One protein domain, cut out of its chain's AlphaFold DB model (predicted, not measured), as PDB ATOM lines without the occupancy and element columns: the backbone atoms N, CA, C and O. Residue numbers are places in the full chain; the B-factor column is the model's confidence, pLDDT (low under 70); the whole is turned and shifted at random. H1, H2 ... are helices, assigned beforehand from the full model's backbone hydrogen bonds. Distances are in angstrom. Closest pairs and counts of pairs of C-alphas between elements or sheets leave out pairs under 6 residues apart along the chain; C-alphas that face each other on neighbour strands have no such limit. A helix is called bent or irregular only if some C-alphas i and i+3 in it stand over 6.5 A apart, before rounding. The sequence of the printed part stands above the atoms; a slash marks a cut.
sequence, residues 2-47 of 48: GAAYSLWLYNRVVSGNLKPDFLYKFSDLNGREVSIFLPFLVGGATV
ATOM      1  N   GLY A   2     -43.248  15.708 -36.365       87.50
ATOM      2  CA  GLY A   2     -41.779  15.822 -36.285       87.50
ATOM      3  C   GLY A   2     -41.107  14.956 -35.211       87.50
ATOM      4  O   GLY A   2     -40.206  14.199 -35.536       87.50
ATOM      5  N   ALA A   3     -41.596  14.977 -33.966       90.12
ATOM      6  CA  ALA A   3     -40.996  14.204 -32.868       90.12
ATOM      7  C   ALA A   3     -40.966  12.684 -33.130       90.12
ATOM      8  O   ALA A   3     -39.956  12.027 -32.893       90.12
ATOM      9  N   ALA A   4     -42.054  12.132 -33.680       92.69
ATOM     10  CA  ALA A   4     -42.133  10.715 -34.029       92.69
ATOM     11  C   ALA A   4     -41.161  10.346 -35.164       92.69
ATOM     12  O   ALA A   4     -40.546   9.283 -35.133       92.69
ATOM     13  N   TYR A   5     -40.983  11.242 -36.139       92.75
ATOM     14  CA  TYR A   5     -40.045  11.038 -37.239       92.75
ATOM     15  C   TYR A   5     -38.581  11.136 -36.785       92.75
ATOM     16  O   TYR A   5     -37.771  10.291 -37.161       92.75
ATOM     17  N   SER A   6     -38.250  12.097 -35.916       90.56
ATOM     18  CA  SER A   6     -36.918  12.219 -35.309       90.56
ATOM     19  C   SER A   6     -36.542  10.972 -34.505       90.56
ATOM     20  O   SER A   6     -35.426  10.474 -34.639       90.56
ATOM     21  N   LEU A   7     -37.487  10.426 -33.732       89.94
ATOM     22  CA  LEU A   7     -37.277   9.197 -32.967       89.94
ATOM     23  C   LEU A   7     -37.064   7.979 -33.879       89.94
ATOM     24  O   LEU A   7     -36.163   7.172 -33.657       89.94
ATOM     25  N   TRP A   8     -37.863   7.864 -34.939       91.38
ATOM     26  CA  TRP A   8     -37.738   6.779 -35.910       91.38
ATOM     27  C   TRP A   8     -36.408   6.818 -36.678       91.38
ATOM     28  O   TRP A   8     -35.779   5.775 -36.873       91.38
ATOM     29  N   LEU A   9     -35.944   8.010 -37.071       88.81
ATOM     30  CA  LEU A   9     -34.640   8.184 -37.714       88.81
ATOM     31  C   LEU A   9     -33.484   7.848 -36.768       88.81
ATOM     32  O   LEU A   9     -32.569   7.135 -37.177       88.81
ATOM     33  N   TYR A  10     -33.540   8.303 -35.512       89.81
ATOM     34  CA  TYR A  10     -32.520   7.982 -34.511       89.81
ATOM     35  C   TYR A  10     -32.359   6.465 -34.342       89.81
ATOM     36  O   TYR A  10     -31.251   5.938 -34.459       89.81
ATOM     37  N   ASN A  11     -33.478   5.750 -34.183       90.12
ATOM     38  CA  ASN A  11     -33.475   4.295 -34.035       90.12
ATOM     39  C   ASN A  11     -32.868   3.582 -35.254       90.12
ATOM     40  O   ASN A  11     -32.159   2.592 -35.101       90.12
ATOM     41  N   ARG A  12     -33.094   4.089 -36.473       87.38
ATOM     42  CA  ARG A  12     -32.508   3.512 -37.693       87.38
ATOM     43  C   ARG A  12     -30.996   3.727 -37.788       87.38
ATOM     44  O   ARG A  12     -30.304   2.848 -38.292       87.38
ATOM     45  N   VAL A  13     -30.498   4.883 -37.346       84.81
ATOM     46  CA  VAL A  13     -29.073   5.242 -37.437       84.81
ATOM     47  C   VAL A  13     -28.246   4.543 -36.357       84.81
ATOM     48  O   VAL A  13     -27.157   4.064 -36.653       84.81
ATOM     49  N   VAL A  14     -28.759   4.454 -35.125       84.06
ATOM     50  CA  VAL A  14     -28.013   3.904 -33.978       84.06
ATOM     51  C   VAL A  14     -28.206   2.395 -33.817       84.06
ATOM     52  O   VAL A  14     -27.257   1.694 -33.485       84.06
ATOM     53  N   SER A  15     -29.414   1.876 -34.062       79.44
ATOM     54  CA  SER A  15     -29.745   0.452 -33.866       79.44
ATOM     55  C   SER A  15     -29.823  -0.349 -35.171       79.44
ATOM     56  O   SER A  15     -30.219  -1.514 -35.159       79.44
ATOM     57  N   GLY A  16     -29.492   0.267 -36.309       77.81
ATOM     58  CA  GLY A  16     -29.450  -0.396 -37.612       77.81
ATOM     59  C   GLY A  16     -28.194  -1.248 -37.822       77.81
ATOM     60  O   GLY A  16     -27.242  -1.202 -37.049       77.81
ATOM     61  N   ASN A  17     -28.173  -2.015 -38.917       73.25
ATOM     62  CA  ASN A  17     -27.010  -2.816 -39.301       73.25
ATOM     63  C   ASN A  17     -25.926  -1.905 -39.907       73.25
ATOM     64  O   ASN A  17     -25.928  -1.627 -41.111       73.25
ATOM     65  N   LEU A  18     -25.041  -1.382 -39.057       67.94
ATOM     66  CA  LEU A  18     -23.907  -0.557 -39.469       67.94
ATOM     67  C   LEU A  18     -22.956  -1.421 -40.295       67.94
ATOM     68  O   LEU A  18     -22.430  -2.406 -39.790       67.94
ATOM     69  N   LYS A  19     -22.735  -1.074 -41.569       65.69
ATOM     70  CA  LYS A  19     -21.723  -1.741 -42.396       65.69
ATOM     71  C   LYS A  19     -20.341  -1.247 -41.948       65.69
ATOM     72  O   LYS A  19     -20.016  -0.092 -42.227       65.69
ATOM     73  N   PRO A  20     -19.518  -2.080 -41.290       65.19
ATOM     74  CA  PRO A  20     -18.221  -1.654 -40.774       65.19
ATOM     75  C   PRO A  20     -17.156  -1.529 -41.873       65.19
ATOM     76  O   PRO A  20     -16.049  -1.093 -41.591       65.19
ATOM     77  N   ASP A  21     -17.495  -1.864 -43.123       61.94
ATOM     78  CA  ASP A  21     -16.611  -1.800 -44.296       61.94
ATOM     79  C   ASP A  21     -15.978  -0.404 -44.493       61.94
ATOM     80  O   ASP A  21     -14.825  -0.289 -44.891       61.94
ATOM     81  N   PHE A  22     -16.693   0.659 -44.099       61.88
ATOM     82  CA  PHE A  22     -16.199   2.046 -44.093       61.88
ATOM     83  C   PHE A  22     -15.760   2.552 -42.705       61.88
ATOM     84  O   PHE A  22     -15.205   3.643 -42.596       61.88
ATOM     85  N   LEU A  23     -15.996   1.780 -41.638       64.38
ATOM     86  CA  LEU A  23     -15.658   2.117 -40.248       64.38
ATOM     87  C   LEU A  23     -14.451   1.299 -39.774       64.38
ATOM     88  O   LEU A  23     -14.479   0.666 -38.723       64.38
ATOM     89  N   TYR A  24     -13.370   1.309 -40.554       61.28
ATOM     90  CA  TYR A  24     -12.138   0.598 -40.196       61.28
ATOM     91  C   TYR A  24     -11.451   1.187 -38.949       61.28
ATOM     92  O   TYR A  24     -10.703   0.508 -38.251       61.28
ATOM     93  N   LYS A  25     -11.724   2.461 -38.649       65.81
ATOM     94  CA  LYS A  25     -11.234   3.150 -37.459       65.81
ATOM     95  C   LYS A  25     -12.400   3.846 -36.775       65.81
ATOM     96  O   LYS A  25     -12.972   4.783 -37.329       65.81
ATOM     97  N   PHE A  26     -12.725   3.404 -35.566       66.75
ATOM     98  CA  PHE A  26     -13.542   4.200 -34.661       66.75
ATOM     99  C   PHE A  26     -12.757   5.474 -34.357       66.75
ATOM    100  O   PHE A  26     -11.652   5.421 -33.820       66.75
ATOM    101  N   SER A  27     -13.271   6.609 -34.823       71.38
ATOM    102  CA  SER A  27     -12.731   7.909 -34.461       71.38
ATOM    103  C   SER A  27     -13.563   8.420 -33.303       71.38
ATOM    104  O   SER A  27     -14.713   8.813 -33.494       71.38
ATOM    105  N   ASP A  28     -12.996   8.368 -32.104       76.56
ATOM    106  CA  ASP A  28     -13.592   8.996 -30.936       76.56
ATOM    107  C   ASP A  28     -13.671  10.512 -31.127       76.56
ATOM    108  O   ASP A  28     -12.857  11.121 -31.829       76.56
ATOM    109  N   LEU A  29     -14.661  11.115 -30.472       79.00
ATOM    110  CA  LEU A  29     -14.810  12.561 -30.433       79.00
ATOM    111  C   LEU A  29     -13.605  13.175 -29.715       79.00
ATOM    112  O   LEU A  29     -13.298  12.838 -28.570       79.00
ATOM    113  N   ASN A  30     -12.942  14.119 -30.368       85.44
ATOM    114  CA  ASN A  30     -11.840  14.860 -29.780       85.44
ATOM    115  C   ASN A  30     -12.361  15.933 -28.803       85.44
ATOM    116  O   ASN A  30     -13.457  16.472 -28.969       85.44
ATOM    117  N   GLY A  31     -11.544  16.338 -27.822       84.69
ATOM    118  CA  GLY A  31     -11.932  17.336 -26.811       84.69
ATOM    119  C   GLY A  31     -12.389  18.679 -27.402       84.69
ATOM    120  O   GLY A  31     -13.273  19.339 -26.857       84.69
ATOM    121  N   ARG A  32     -11.855  19.056 -28.574       87.88
ATOM    122  CA  ARG A  32     -12.321  20.219 -29.348       87.88
ATOM    123  C   ARG A  32     -13.753  20.043 -29.853       87.88
ATOM    124  O   ARG A  32     -14.537  20.979 -29.763       87.88
ATOM    125  N   GLU A  33     -14.081  18.878 -30.399       88.19
ATOM    126  CA  GLU A  33     -15.400  18.600 -30.976       88.19
ATOM    127  C   GLU A  33     -16.457  18.630 -29.874       88.19
ATOM    128  O   GLU A  33     -17.468  19.318 -30.005       88.19
ATOM    129  N   VAL A  34     -16.154  18.013 -28.728       86.25
ATOM    130  CA  VAL A  34     -17.002  18.082 -27.530       86.25
ATOM    131  C   VAL A  34     -17.194  19.531 -27.069       86.25
ATOM    132  O   VAL A  34     -18.322  19.940 -26.794       86.25
ATOM    133  N   SER A  35     -16.131  20.345 -27.045       87.00
ATOM    134  CA  SER A  35     -16.214  21.758 -26.647       87.00
ATOM    135  C   SER A  35     -17.044  22.625 -27.602       87.00
ATOM    136  O   SER A  35     -17.580  23.637 -27.157       87.00
ATOM    137  N   ILE A  36     -17.154  22.266 -28.885       89.31
ATOM    138  CA  ILE A  36     -17.994  22.985 -29.860       89.31
ATOM    139  C   ILE A  36     -19.477  22.652 -29.642       89.31
ATOM    140  O   ILE A  36     -20.326  23.534 -29.776       89.31
ATOM    141  N   PHE A  37     -19.801  21.412 -29.258       85.19
ATOM    142  CA  PHE A  37     -21.181  20.998 -28.967       85.19
ATOM    143  C   PHE A  37     -21.667  21.414 -27.569       85.19
ATOM    144  O   PHE A  37     -22.861  21.655 -27.377       85.19
ATOM    145  N   LEU A  38     -20.759  21.552 -26.599       87.69
ATOM    146  CA  LEU A  38     -21.063  21.934 -25.218       87.69
ATOM    147  C   LEU A  38     -21.918  23.216 -25.060       87.69
ATOM    148  O   LEU A  38     -22.901  23.163 -24.315       87.69
ATOM    149  N   PRO A  39     -21.639  24.350 -25.738       86.62
ATOM    150  CA  PRO A  39     -22.458  25.556 -25.608       86.62
ATOM    151  C   PRO A  39     -23.884  25.390 -26.144       86.62
ATOM    152  O   PRO A  39     -24.778  26.072 -25.657       86.62
ATOM    153  N   PHE A  40     -24.141  24.478 -27.089       85.44
ATOM    154  CA  PHE A  40     -25.507  24.203 -27.556       85.44
ATOM    155  C   PHE A  40     -26.328  23.440 -26.512       85.44
ATOM    156  O   PHE A  40     -27.520  23.697 -26.357       85.44
ATOM    157  N   LEU A  41     -25.681  22.547 -25.756       84.06
ATOM    158  CA  LEU A  41     -26.312  21.826 -24.650       84.06
ATOM    159  C   LEU A  41     -26.584  22.758 -23.463       84.06
ATOM    160  O   LEU A  41     -27.696  22.794 -22.941       84.06
ATOM    161  N   VAL A  42     -25.579  23.540 -23.055       86.00
ATOM    162  CA  VAL A  42     -25.683  24.448 -21.902       86.00
ATOM    163  C   VAL A  42     -26.544  25.668 -22.231       86.00
ATOM    164  O   VAL A  42     -27.418  26.036 -21.452       86.00
ATOM    165  N   GLY A  43     -26.366  26.280 -23.400       79.75
ATOM    166  CA  GLY A  43     -27.168  27.421 -23.842       79.75
ATOM    167  C   GLY A  43     -28.653  27.075 -23.950       79.75
ATOM    168  O   GLY A  43     -29.487  27.800 -23.419       79.75
ATOM    169  N   GLY A  44     -28.990  25.923 -24.538       72.62
ATOM    170  CA  GLY A  44     -30.379  25.458 -24.610       72.62
ATOM    171  C   GLY A  44     -30.991  25.092 -23.252       72.62
ATOM    172  O   GLY A  44     -32.185  25.282 -23.059       72.62
ATOM    173  N   ALA A  45     -30.193  24.593 -22.301       67.06
ATOM    174  CA  ALA A  45     -30.672  24.216 -20.966       67.06
ATOM    175  C   ALA A  45     -30.794  25.400 -19.986       67.06
ATOM    176  O   ALA A  45     -31.584  25.338 -19.044       67.06
ATOM    177  N   THR A  46     -29.998  26.457 -20.179       62.34
ATOM    178  CA  THR A  46     -29.966  27.643 -19.298       62.34
ATOM    179  C   THR A  46     -30.983  28.715 -19.685       62.34
ATOM    180  O   THR A  46     -31.332  29.537 -18.842       62.34
ATOM    181  N   VAL A  47     -31.496  28.688 -20.919       59.53
ATOM    182  CA  VAL A  47     -32.648  29.494 -21.340       59.53
ATOM    183  C   VAL A  47     -33.913  28.849 -20.760       59.53
ATOM    184  O   VAL A  47     -34.549  28.002 -21.385       59.53
TER     185      VAL A  47
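AT A GLANCE: This is residues 2 to 47 of the 48 residues of an uncharacterized protein of Aegilops tauschii subsp. strangulata (UniProt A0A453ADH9). Two separate helices are joined by a long loop into an open, flat U: H1 makes one arm, residues 15 to 30 make the turn, and H2 folds back as the other arm, with the middle between them empty. The printed part has 46 residues with two named helices, H1 then H2 along the chain, and no named strand; the class is all helix. The whole is extended, with a radius of gyration of the C-alphas of 14.9 A, and the C-alphas span 41 by 31 by 10 A.

IN THESE COORDINATES: H1 is residues 2 to 14, 18.4 A from first to last C-alpha, and begins with C-alpha 2 at (-41.779, 15.822, -36.285). Residues 15 to 30 hold no named element. H2, the longest helix, is residues 31 to 46, 22.1 A long, from C-alpha 31 at (-11.932, 17.336, -26.811) to C-alpha 46 at (-29.966, 27.643, -19.298).

HOW THE PARTS SIT: H1 and H2 are apart, with no C-alpha of the one within 8 A of the other. The N-to-C direction of H1 is (0.77, -0.63, -0.06) and that of H2 is (-0.85, 0.37, 0.37). H2 has a kink of 26 degrees near residue 38 and is irregular, but only just: C-alphas 36 and 39 are 6.7 A apart. Every O i to N i+4 pair is within hydrogen-bond range in H1, and 10 of 12 are in H2. Residues 2 to 47 stand free, of which 2 to 14 belong to H1 and 31 to 46 to H2.

THE WHOLE: The two C-alphas farthest apart are those of Asp 21 and Val 47, at 42.0 A. The link from H1 to H2, 16 residues, is long, and the printed part has no cut. The mean pLDDT of the printed part is 79.6; residues 18 to 26 and 45 to 47 of the model are under 70.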